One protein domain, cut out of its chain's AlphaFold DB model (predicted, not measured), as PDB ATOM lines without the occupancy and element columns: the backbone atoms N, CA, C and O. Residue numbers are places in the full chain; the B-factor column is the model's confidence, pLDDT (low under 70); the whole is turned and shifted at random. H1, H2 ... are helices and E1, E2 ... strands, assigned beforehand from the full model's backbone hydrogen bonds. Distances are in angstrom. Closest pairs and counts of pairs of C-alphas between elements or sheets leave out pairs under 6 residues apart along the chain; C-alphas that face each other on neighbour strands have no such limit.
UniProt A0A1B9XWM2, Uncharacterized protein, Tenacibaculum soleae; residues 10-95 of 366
ATOM      1  N   TYR A  10     232.986 214.353 340.373       92.19
ATOM      2  CA  TYR A  10     232.685 214.530 338.963       92.19
ATOM      3  C   TYR A  10     232.679 213.169 338.258       92.19
ATOM      4  O   TYR A  10     233.683 212.452 338.258       92.19
ATOM      5  N   ASP A  11     231.535 212.799 337.685       89.81
ATOM      6  CA  ASP A  11     231.387 211.612 336.852       89.81
ATOM      7  C   ASP A  11     231.686 211.973 335.395       89.81
ATOM      8  O   ASP A  11     230.923 212.696 334.759       89.81
ATOM      9  N   TYR A  12     232.797 211.460 334.867       86.31
ATOM     10  CA  TYR A  12     233.210 211.698 333.485       86.31
ATOM     11  C   TYR A  12     232.284 211.057 332.445       86.31
ATOM     12  O   TYR A  12     232.258 211.524 331.313       86.31
ATOM     13  N   LYS A  13     231.546 209.990 332.788       87.00
ATOM     14  CA  LYS A  13     230.650 209.310 331.838       87.00
ATOM     15  C   LYS A  13     229.346 210.070 331.661       87.00
ATOM     16  O   LYS A  13     228.860 210.220 330.550       87.00
ATOM     17  N   GLU A  14     228.781 210.527 332.773       88.19
ATOM     18  CA  GLU A  14     227.520 211.276 332.778       88.19
ATOM     19  C   GLU A  14     227.730 212.793 332.732       88.19
ATOM     20  O   GLU A  14     226.764 213.552 332.763       88.19
ATOM     21  N   GLU A  15     228.991 213.225 332.710       89.62
ATOM     22  CA  GLU A  15     229.430 214.616 332.719       89.62
ATOM     23  C   GLU A  15     228.716 215.484 333.762       89.62
ATOM     24  O   GLU A  15     228.378 216.639 333.505       89.62
ATOM     25  N   LYS A  16     228.508 214.948 334.966       91.00
ATOM     26  CA  LYS A  16     227.785 215.642 336.037       91.00
ATOM     27  C   LYS A  16     228.425 215.419 337.397       91.00
ATOM     28  O   LYS A  16     229.172 214.465 337.607       91.00
ATOM     29  N   ILE A  17     228.123 216.313 338.333       91.44
ATOM     30  CA  ILE A  17     228.528 216.143 339.728       91.44
ATOM     31  C   ILE A  17     227.508 215.229 340.411       91.44
ATOM     32  O   ILE A  17     226.300 215.418 340.279       91.44
ATOM     33  N   LYS A  18     228.001 214.212 341.114       91.81
ATOM     34  CA  LYS A  18     227.203 213.267 341.898       91.81
ATOM     35  C   LYS A  18     227.512 213.431 343.382       91.81
ATOM     36  O   LYS A  18     228.617 213.822 343.754       91.81
ATOM     37  N   ASN A  19     226.525 213.133 344.221       91.06
ATOM     38  CA  ASN A  19     226.685 213.145 345.674       91.06
ATOM     39  C   ASN A  19     227.622 212.027 346.139       91.06
ATOM     40  O   ASN A  19     227.704 210.972 345.504       91.06
ATOM     41  N   GLY A  20     228.302 212.273 347.257       86.88
ATOM     42  CA  GLY A  20     228.988 211.239 348.012       86.88
ATOM     43  C   GLY A  20     228.089 210.640 349.088       86.88
ATOM     44  O   GLY A  20     227.008 211.150 349.376       86.88
ATOM     45  N   VAL A  21     228.550 209.553 349.698       83.25
ATOM     46  CA  VAL A  21     227.864 208.892 350.817       83.25
ATOM     47  C   VAL A  21     227.953 209.702 352.108       83.25
ATOM     48  O   VAL A  21     226.987 209.740 352.862       83.25
ATOM     49  N   LEU A  22     229.099 210.333 352.378       79.81
ATOM     50  CA  LEU A  22     229.298 211.145 353.582       79.81
ATOM     51  C   LEU A  22     228.750 212.556 353.406       79.81
ATOM     52  O   LEU A  22     228.214 213.131 354.349       79.81
ATOM     53  N   GLU A  23     228.890 213.119 352.205       85.19
ATOM     54  CA  GLU A  23     228.466 214.485 351.921       85.19
ATOM     55  C   GLU A  23     227.801 214.606 350.554       85.19
ATOM     56  O   GLU A  23     228.238 214.027 349.556       85.19
ATOM     57  N   ASN A  24     226.762 215.436 350.509       89.44
ATOM     58  CA  ASN A  24     226.120 215.838 349.269       89.44
ATOM     59  C   ASN A  24     226.899 216.967 348.595       89.44
ATOM     60  O   ASN A  24     227.517 217.805 349.251       89.44
ATOM     61  N   SER A  25     226.828 217.005 347.267       91.38
ATOM     62  CA  SER A  25     227.332 218.137 346.494       91.38
ATOM     63  C   SER A  25     226.564 219.410 346.846       91.38
ATOM     64  O   SER A  25     225.363 219.385 347.126       91.38
ATOM     65  N   PHE A  26     227.259 220.540 346.788       93.06
ATOM     66  CA  PHE A  26     226.673 221.855 346.973       93.06
ATOM     67  C   PHE A  26     225.660 222.131 345.876       93.06
ATOM     68  O   PHE A  26     225.902 221.881 344.690       93.06
ATOM     69  N   LEU A  27     224.535 222.725 346.266       91.75
ATOM     70  CA  LEU A  27     223.451 223.063 345.345       91.75
ATOM     71  C   LEU A  27     223.931 223.937 344.184       91.75
ATOM     72  O   LEU A  27     223.455 223.790 343.058       91.75
ATOM     73  N   PHE A  28     224.892 224.827 344.441       93.00
ATOM     74  CA  PHE A  28     225.502 225.648 343.402       93.00
ATOM     75  C   PHE A  28     226.196 224.809 342.333       93.00
ATOM     76  O   PHE A  28     225.980 225.053 341.148       93.00
ATOM     77  N   CYS A  29     226.994 223.823 342.746       91.50
ATOM     78  CA  CYS A  29     227.744 222.954 341.848       91.50
ATOM     79  C   CYS A  29     226.807 222.164 340.930       91.50
ATOM     80  O   CYS A  29     227.087 222.050 339.743       91.50
ATOM     81  N   ASN A  30     225.667 221.702 341.448       89.88
ATOM     82  CA  ASN A  30     224.670 220.985 340.649       89.88
ATOM     83  C   ASN A  30     223.942 221.881 339.645       89.88
ATOM     84  O   ASN A  30     223.634 221.443 338.543       89.88
ATOM     85  N   ARG A  31     223.652 223.131 340.019       90.50
ATOM     86  CA  ARG A  31     222.873 224.062 339.184       90.50
ATOM     87  C   ARG A  31     223.707 224.803 338.144       90.50
ATOM     88  O   ARG A  31     223.174 225.184 337.113       90.50
ATOM     89  N   ASN A  32     224.987 225.038 338.430       92.12
ATOM     90  CA  ASN A  32     225.859 225.906 337.630       92.12
ATOM     91  C   ASN A  32     227.033 225.144 336.999       92.12
ATOM     92  O   ASN A  32     228.032 225.752 336.612       92.12
ATOM     93  N   PHE A  33     226.947 223.814 336.922       92.69
ATOM     94  CA  PHE A  33     227.947 223.016 336.225       92.69
ATOM     95  C   PHE A  33     228.000 223.403 334.739       92.69
ATOM     96  O   PHE A  33     226.976 223.442 334.063       92.69
ATOM     97  N   ASN A  34     229.195 223.706 334.230       93.00
ATOM     98  CA  ASN A  34     229.387 224.207 332.870       93.00
ATOM     99  C   ASN A  34     230.752 223.805 332.279       93.00
ATOM    100  O   ASN A  34     231.524 223.054 332.880       93.00
ATOM    101  N   SER A  35     231.064 224.329 331.092       92.12
ATOM    102  CA  SER A  35     232.314 224.057 330.370       92.12
ATOM    103  C   SER A  35     233.574 224.480 331.137       92.12
ATOM    104  O   SER A  35     234.605 223.820 331.016       92.12
ATOM    105  N   THR A  36     233.509 225.522 331.968       93.94
ATOM    106  CA  THR A  36     234.629 225.957 332.816       93.94
ATOM    107  C   THR A  36     234.929 224.929 333.907       93.94
ATOM    108  O   THR A  36     236.095 224.632 334.167       93.94
ATOM    109  N   CYS A  37     233.893 224.324 334.501       93.12
ATOM    110  CA  CYS A  37     234.055 223.202 335.431       93.12
ATOM    111  C   CYS A  37     234.720 222.000 334.750       93.12
ATOM    112  O   CYS A  37     235.672 221.452 335.297       93.12
ATOM    113  N   LYS A  38     234.252 221.619 333.552       93.00
ATOM    114  CA  LYS A  38     234.828 220.507 332.775       93.00
ATOM    115  C   LYS A  38     236.316 220.724 332.504       93.00
ATOM    116  O   LYS A  38     237.131 219.904 332.910       93.00
ATOM    117  N   LYS A  39     236.675 221.891 331.953       94.25
ATOM    118  CA  LYS A  39     238.073 222.270 331.683       94.25
ATOM    119  C   LYS A  39     238.953 222.172 332.930       94.25
ATOM    120  O   LYS A  39     240.071 221.673 332.847       94.25
ATOM    121  N   HIS A  40     238.452 222.617 334.085       94.50
ATOM    122  CA  HIS A  40     239.162 222.460 335.356       94.50
ATOM    123  C   HIS A  40     239.388 220.984 335.699       94.50
ATOM    124  O   HIS A  40     240.528 220.587 335.931       94.50
ATOM    125  N   TYR A  41     238.336 220.163 335.681       92.94
ATOM    126  CA  TYR A  41     238.427 218.739 336.009       92.94
ATOM    127  C   TYR A  41     239.345 217.961 335.065       92.94
ATOM    128  O   TYR A  41     240.139 217.148 335.541       92.94
ATOM    129  N   ASP A  42     239.305 218.266 333.771       91.81
ATOM    130  CA  ASP A  42     240.213 217.696 332.776       91.81
ATOM    131  C   ASP A  42     241.664 218.127 333.029       91.81
ATOM    132  O   ASP A  42     242.575 217.301 332.971       91.81
ATOM    133  N   SER A  43     241.894 219.393 333.404       93.06
ATOM    134  CA  SER A  43     243.245 219.911 333.681       93.06
ATOM    135  C   SER A  43     243.932 219.255 334.887       93.06
ATOM    136  O   SER A  43     245.166 219.213 334.952       93.06
ATOM    137  N   ILE A  44     243.144 218.740 335.838       91.56
ATOM    138  CA  ILE A  44     243.636 218.064 337.046       91.56
ATOM    139  C   ILE A  44     243.519 216.540 336.971       91.56
ATOM    140  O   ILE A  44     243.969 215.862 337.886       91.56
ATOM    141  N   LYS A  45     242.957 215.987 335.889       86.62
ATOM    142  CA  LYS A  45     242.629 214.559 335.749       86.62
ATOM    143  C   LYS A  45     243.797 213.621 336.052       86.62
ATOM    144  O   LYS A  45     243.588 212.591 336.683       86.62
ATOM    145  N   ASN A  46     245.002 214.009 335.639       84.12
ATOM    146  CA  ASN A  46     246.230 213.225 335.790       84.12
ATOM    147  C   ASN A  46     247.161 213.778 336.886       84.12
ATOM    148  O   ASN A  46     248.343 213.440 336.915       84.12
ATOM    149  N   LYS A  47     246.673 214.680 337.748       86.88
ATOM    150  CA  LYS A  47     247.481 215.353 338.770       86.88
ATOM    151  C   LYS A  47     246.919 215.062 340.151       86.88
ATOM    152  O   LYS A  47     245.933 215.667 340.552       86.88
ATOM    153  N   ASN A  48     247.600 214.210 340.910       84.81
ATOM    154  CA  ASN A  48     247.238 213.969 342.302       84.81
ATOM    155  C   ASN A  48     247.443 215.244 343.133       84.81
ATOM    156  O   ASN A  48     248.527 215.829 343.120       84.81
ATOM    157  N   GLY A  49     246.425 215.666 343.880       84.75
ATOM    158  CA  GLY A  49     246.529 216.867 344.708       84.75
ATOM    159  C   GLY A  49     245.193 217.523 345.027       84.75
ATOM    160  O   GLY A  49     244.133 217.050 344.614       84.75
ATOM    161  N   ILE A  50     245.262 218.619 345.785       88.81
ATOM    162  CA  ILE A  50     244.111 219.456 346.139       88.81
ATOM    163  C   ILE A  50     244.237 220.782 345.397       88.81
ATOM    164  O   ILE A  50     245.217 221.509 345.550       88.81
ATOM    165  N   PHE A  51     243.213 221.108 344.626       92.00
ATOM    166  CA  PHE A  51     243.138 222.270 343.758       92.00
ATOM    167  C   PHE A  51     241.947 223.136 344.151       92.00
ATOM    168  O   PHE A  51     240.978 222.660 344.741       92.00
ATOM    169  N   ILE A  52     242.001 224.413 343.791       94.12
ATOM    170  CA  ILE A  52     240.872 225.328 343.954       94.12
ATOM    171  C   ILE A  52     240.145 225.388 342.616       94.12
ATOM    172  O   ILE A  52     240.760 225.685 341.594       94.12
ATOM    173  N   CYS A  53     238.849 225.088 342.608       93.44
ATOM    174  CA  CYS A  53     238.051 225.185 341.394       93.44
ATOM    175  C   CYS A  53     237.747 226.656 341.045       93.44
ATOM    176  O   CYS A  53     237.805 227.526 341.922       93.44
ATOM    177  N   PRO A  54     237.334 226.956 339.799       93.06
ATOM    178  CA  PRO A  54     237.016 228.319 339.355       93.06
ATOM    179  C   PRO A  54     235.957 229.035 340.211       93.06
ATOM    180  O   PRO A  54     235.939 230.259 340.297       93.06
ATOM    181  N   TYR A  55     235.091 228.266 340.877       93.38
ATOM    182  CA  TYR A  55     234.021 228.767 341.743       93.38
ATOM    183  C   TYR A  55     234.393 228.818 343.230       93.38
ATOM    184  O   TYR A  55     233.564 229.178 344.065       93.38
ATOM    185  N   GLY A  56     235.648 228.506 343.557       91.69
ATOM    186  CA  GLY A  56     236.237 228.701 344.874       91.69
ATOM    187  C   GLY A  56     236.149 227.518 345.831       91.69
ATOM    188  O   GLY A  56     236.668 227.640 346.937       91.69
ATOM    189  N   PHE A  57     235.541 226.397 345.443       94.00
ATOM    190  CA  PHE A  57     235.530 225.158 346.232       94.00
ATOM    191  C   PHE A  57     236.821 224.355 346.049       94.00
ATOM    192  O   PHE A  57     237.592 224.611 345.122       94.00
ATOM    193  N   SER A  58     237.050 223.368 346.914       93.00
ATOM    194  CA  SER A  58     238.175 222.445 346.780       93.00
ATOM    195  C   SER A  58     237.833 221.308 345.811       93.00
ATOM    196  O   SER A  58     236.726 220.762 345.827       93.00
ATOM    197  N   SER A  59     238.801 220.932 344.979       92.00
ATOM    198  CA  SER A  59     238.780 219.735 344.137       92.00
ATOM    199  C   SER A  59     239.972 218.857 344.487       92.00
ATOM    200  O   SER A  59     241.107 219.321 344.454       92.00
ATOM    201  N   LEU A  60     239.727 217.595 344.813       88.44
ATOM    202  CA  LEU A  60     240.752 216.603 345.111       88.44
ATOM    203  C   LEU A  60     240.792 215.597 343.961       88.44
ATOM    204  O   LEU A  60     239.788 214.940 343.694       88.44
ATOM    205  N   ASN A  61     241.946 215.454 343.313       86.25
ATOM    206  CA  ASN A  61     242.182 214.363 342.371       86.25
ATOM    207  C   ASN A  61     243.063 213.296 343.031       86.25
ATOM    208  O   ASN A  61     244.111 213.614 343.605       86.25
ATOM    209  N   HIS A  62     242.616 212.041 342.969       78.94
ATOM    210  CA  HIS A  62     243.402 210.879 343.369       78.94
ATOM    211  C   HIS A  62     243.100 209.693 342.450       78.94
ATOM    212  O   HIS A  62     241.932 209.357 342.267       78.94
ATOM    213  N   ASN A  63     244.131 209.060 341.881       73.31
ATOM    214  CA  ASN A  63     243.997 207.891 340.997       73.31
ATOM    215  C   ASN A  63     242.967 208.103 339.866       73.31
ATOM    216  O   ASN A  63     242.143 207.235 339.586       73.31
ATOM    217  N   SER A  64     243.000 209.281 339.231       74.69
ATOM    218  CA  SER A  64     242.080 209.686 338.152       74.69
ATOM    219  C   SER A  64     240.617 209.877 338.572       74.69
ATOM    220  O   SER A  64     239.745 210.077 337.723       74.69
ATOM    221  N   GLU A  65     240.331 209.883 339.876       82.00
ATOM    222  CA  GLU A  65     239.031 210.251 340.419       82.00
ATOM    223  C   GLU A  65     239.022 211.697 340.918       82.00
ATOM    224  O   GLU A  65     239.849 212.085 341.741       82.00
ATOM    225  N   ASN A  66     238.050 212.486 340.449       88.00
ATOM    226  CA  ASN A  66     237.873 213.882 340.848       88.00
ATOM    227  C   ASN A  66     236.766 214.022 341.889       88.00
ATOM    228  O   ASN A  66     235.582 214.039 341.549       88.00
ATOM    229  N   TYR A  67     237.158 214.193 343.142       89.25
ATOM    230  CA  TYR A  67     236.288 214.652 344.214       89.25
ATOM    231  C   TYR A  67     236.188 216.176 344.165       89.25
ATOM    232  O   TYR A  67     237.163 216.877 343.889       89.25
ATOM    233  N   THR A  68     235.000 216.717 344.391       90.75
ATOM    234  CA  THR A  68     234.743 218.152 344.256       90.75
ATOM    235  C   THR A  68     233.635 218.591 345.193       90.75
ATOM    236  O   THR A  68     233.031 217.778 345.884       90.75
ATOM    237  N   SER A  69     233.337 219.887 345.187       91.31
ATOM    238  CA  SER A  69     232.242 220.452 345.963       91.31
ATOM    239  C   SER A  69     232.385 220.212 347.472       91.31
ATOM    240  O   SER A  69     231.393 220.011 348.164       91.31
ATOM    241  N   ILE A  70     233.624 220.259 347.957       90.12
ATOM    242  CA  ILE A  70     233.992 220.168 349.371       90.12
ATOM    243  C   ILE A  70     234.792 221.413 349.773       90.12
ATOM    244  O   ILE A  70     235.280 222.161 348.916       90.12
ATOM    245  N   LEU A  71     234.933 221.645 351.077       91.00
ATOM    246  CA  LEU A  71     235.783 222.700 351.624       91.00
ATOM    247  C   LEU A  71     236.939 222.061 352.387       91.00
ATOM    248  O   LEU A  71     236.722 221.384 353.386       91.00
ATOM    249  N   VAL A  72     238.167 222.295 351.930       89.25
ATOM    250  CA  VAL A  72     239.390 221.874 352.625       89.25
ATOM    251  C   VAL A  72     240.109 223.104 353.162       89.25
ATOM    252  O   VAL A  72     240.209 224.123 352.466       89.25
ATOM    253  N   GLU A  73     240.597 223.044 354.400       88.50
ATOM    254  CA  GLU A  73     241.362 224.129 355.015       88.50
ATOM    255  C   GLU A  73     242.504 224.596 354.108       88.50
ATOM    256  O   GLU A  73     243.220 223.790 353.529       88.50
ATOM    257  N   LYS A  74     242.662 225.920 353.970       86.25
ATOM    258  CA  LYS A  74     243.688 226.586 353.138       86.25
ATOM    259  C   LYS A  74     243.638 226.279 351.626       86.25
ATOM    260  O   LYS A  74     244.317 226.961 350.868       86.25
ATOM    261  N   ASN A  75     242.777 225.369 351.167       88.69
ATOM    262  CA  ASN A  75     242.664 224.945 349.766       88.69
ATOM    263  C   ASN A  75     241.287 225.266 349.154       88.69
ATOM    264  O   ASN A  75     240.739 224.488 348.374       88.69
ATOM    265  N   HIS A  76     240.720 226.421 349.495       89.75
ATOM    266  CA  HIS A  76     239.513 226.975 348.877       89.75
ATOM    267  C   HIS A  76     239.585 228.510 348.870       89.75
ATOM    268  O   HIS A  76     240.251 229.122 349.709       89.75
ATOM    269  N   ASN A  77     238.874 229.162 347.950       92.88
ATOM    270  CA  ASN A  77     238.776 230.619 347.935       92.88
ATOM    271  C   ASN A  77     237.628 231.070 348.845       92.88
ATOM    272  O   ASN A  77     236.469 231.017 348.444       92.88
ATOM    273  N   LYS A  78     237.954 231.564 350.047       87.44
ATOM    274  CA  LYS A  78     236.979 231.977 351.077       87.44
ATOM    275  C   LYS A  78     235.905 232.953 350.582       87.44
ATOM    276  O   LYS A  78     234.759 232.865 351.019       87.44
ATOM    277  N   LYS A  79     236.257 233.904 349.706       90.50
ATOM    278  CA  LYS A  79     235.303 234.905 349.197       90.50
ATOM    279  C   LYS A  79     234.317 234.263 348.222       90.50
ATOM    280  O   LYS A  79     233.109 234.451 348.356       90.50
ATOM    281  N   LEU A  80     234.833 233.493 347.263       90.75
ATOM    282  CA  LEU A  80     234.021 232.844 346.232       90.75
ATOM    283  C   LEU A  80     233.189 231.691 346.797       90.75
ATOM    284  O   LEU A  80     231.997 231.617 346.511       90.75
ATOM    285  N   SER A  81     233.771 230.847 347.654       87.88
ATOM    286  CA  SER A  81     233.046 229.734 348.269       87.88
ATOM    287  C   SER A  81     231.875 230.242 349.107       87.88
ATOM    288  O   SER A  81     230.756 229.794 348.899       87.88
ATOM    289  N   LYS A  82     232.080 231.254 349.964       88.00
ATOM    290  CA  LYS A  82     231.009 231.842 350.790       88.00
ATOM    291  C   LYS A  82     229.883 232.452 349.952       88.00
ATOM    292  O   LYS A  82     228.722 232.339 350.334       88.00
ATOM    293  N   ARG A  83     230.216 233.088 348.820       89.94
ATOM    294  CA  ARG A  83     229.229 233.630 347.868       89.94
ATOM    295  C   ARG A  83     228.409 232.521 347.206       89.94
ATOM    296  O   ARG A  83     227.220 232.711 346.971       89.94
ATOM    297  N   ASN A  84     229.045 231.394 346.904       89.81
ATOM    298  CA  ASN A  84     228.449 230.319 346.117       89.81
ATOM    299  C   ASN A  84     227.810 229.213 346.980       89.81
ATOM    300  O   ASN A  84     227.025 228.433 346.457       89.81
ATOM    301  N   THR A  85     228.080 229.134 348.288       88.25
ATOM    302  CA  THR A  85     227.398 228.200 349.205       88.25
ATOM    303  C   THR A  85     225.982 228.651 349.568       88.25
ATOM    304  O   THR A  85     225.748 229.816 349.890       88.25
ATOM    305  N   ASN A  86     225.047 227.706 349.621       89.00
ATOM    306  CA  ASN A  86     223.680 227.904 350.095       89.00
ATOM    307  C   ASN A  86     223.552 227.669 351.619       89.00
ATOM    308  O   ASN A  86     224.416 227.075 352.259       89.00
ATOM    309  N   LYS A  87     222.436 228.100 352.227       84.56
ATOM    310  CA  LYS A  87     222.103 227.804 353.634       84.56
ATOM    311  C   LYS A  87     221.891 226.307 353.898       84.56
ATOM    312  O   LYS A  87     222.128 225.878 355.019       84.56
ATOM    313  N   LYS A  88     221.441 225.551 352.890       84.44
ATOM    314  CA  LYS A  88     221.208 224.097 352.971       84.44
ATOM    315  C   LYS A  88     222.466 223.253 352.736       84.44
ATOM    316  O   LYS A  88     222.416 222.043 352.923       84.44
ATOM    317  N   ASP A  89     223.560 223.874 352.299       86.81
ATOM    318  CA  ASP A  89     224.813 223.175 352.030       86.81
ATOM    319  C   ASP A  89     225.577 222.912 353.339       86.81
ATOM    320  O   ASP A  89     225.569 223.745 354.253       86.81
ATOM    321  N   SER A  90     226.274 221.773 353.413       81.38
ATOM    322  CA  SER A  90     227.223 221.499 354.497       81.38
ATOM    323  C   SER A  90     228.344 222.540 354.472       81.38
ATOM    324  O   SER A  90     228.976 222.763 353.447       81.38
ATOM    325  N   LYS A  91     228.608 223.198 355.602       82.81
ATOM    326  CA  LYS A  91     229.701 224.183 355.723       82.81
ATOM    327  C   LYS A  91     230.912 223.615 356.456       82.81
ATOM    328  O   LYS A  91     231.741 224.378 356.945       82.81
ATOM    329  N   VAL A  92     230.985 222.287 356.557       85.06
ATOM    330  CA  VAL A  92     232.116 221.590 357.164       85.06
ATOM    331  C   VAL A  92     233.364 221.897 356.348       85.06
ATOM    332  O   VAL A  92     233.379 221.741 355.128       85.06
ATOM    333  N   VAL A  93     234.403 222.370 357.035       86.62
ATOM    334  CA  VAL A  93     235.731 222.556 356.458       86.62
ATOM    335  C   VAL A  93     236.603 221.422 356.975       86.62
ATOM    336  O   VAL A  93     236.838 221.313 358.176       86.62
ATOM    337  N   HIS A  94     237.053 220.560 356.071       85.62
ATOM    338  CA  HIS A  94     237.891 219.411 356.398       85.62
ATOM    339  C   HIS A  94     239.341 219.850 356.603       85.62
ATOM    340  O   HIS A  94     239.888 220.591 355.779       85.62
ATOM    341  N   SER A  95     239.984 219.362 357.667       86.75
ATOM    342  CA  SER A  95     241.430 219.523 357.838       86.75
ATOM    343  C   SER A  95     242.197 218.625 356.862       86.75
ATOM    344  O   SER A  95     241.683 217.607 356.385       86.75
TER     345      SER A  95
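AT A GLANCE: This is residues 10 to 95 of the 366 residues of an uncharacterized protein of Tenacibaculum soleae (UniProt A0A1B9XWM2). A small, strongly twisted three-stranded sheet, E2 E3 E4, has the helix H2 slantwise over one face, while two shorter helices, H1 and H3, only graze it and the short strand E1 lies by H1. E4, nearest to the mean of the C-alphas, bends sharply at residue 69, and the last residues fold back to pair with its far end. The 86 printed residues hold, in chain order, E1 H1 H2 E2 E3 E4 H3; the sheet is antiparallel, and the class is mixed, with 42 residues, under half, in named elements. The whole is compact, with a radius of gyration of the C-alphas of 11.8 A, and rounded, spanning 31 by 25 by 25 A.

HOW THE PARTS SIT: E2, residues 49 to 52, and E3, residues 58 to 62, form an antiparallel hairpin with 156 degrees between their directions; N 51 and O 59 are 2.8 A apart, within hydrogen-bond range. E3 forms a second antiparallel hairpin with E4, residues 65 to 72, at 147 degrees, with N 60 and O 67 at 2.8 A. The three make a meander, each strand the antiparallel neighbour of the one before. E4 bends by 85 degrees at residue 69. H2, residues 35 to 44, is on the sheet at a height of 10.2 A, over E3 and only just over E4, on which 3 of its C-alphas fall; it runs slantwise to the strands, at 38 degrees to E3 on the local plane. The closest C-alphas of H2 and E3, those of Ile 44 and Asn 61, are 6.6 A apart. H3, residues 78 to 84, only grazes the sheet, with residues 78 to 81. H1, residues 27 to 31, is only just on the sheet, with 5 pairs of C-alphas within 10 A, and grazes it with residues 27 to 30. H1 and H3 are close but not clearly touching, their closest C-alphas, of Phe 28 and Asn 84, 6.2 A apart. E1, residues 16 to 18, pairs with no named strand; its closest C-alpha to H1 is that of Ile 17, 6.3 A from that of Asn 30. H2 and H3 are apart. In H1, H2 and H3 every O i to N i+4 pair is within hydrogen-bond range.

IN THESE COORDINATES: E4, residues 65 to 72, is 16.9 A long, H2, residues 35 to 44, 14.4 A, E3, residues 58 to 62, 13.1 A, E2, residues 49 to 52, 10.2 A, and H3, residues 78 to 84, 10.0 A. E1, residues 16 to 18, begins with C-alpha 16 at (227.785, 215.642, 336.037), and H3 ends with C-alpha 84 at (228.449, 230.319, 346.117). H1, residues 27 to 31, is 6.3 A long.

THE WHOLE: The two C-alphas farthest apart, those of Asn 46 and Lys 87, are 33.4 A apart. The printed part has no cut, and no link is long. Residues 93 to 94 pair parallel with residues 71 to 72 of E4, and residues 10 to 11 pair antiparallel with residues 16 to 17 of E1. The mean pLDDT of the printed part is 89.0, and no printed residue is under 70.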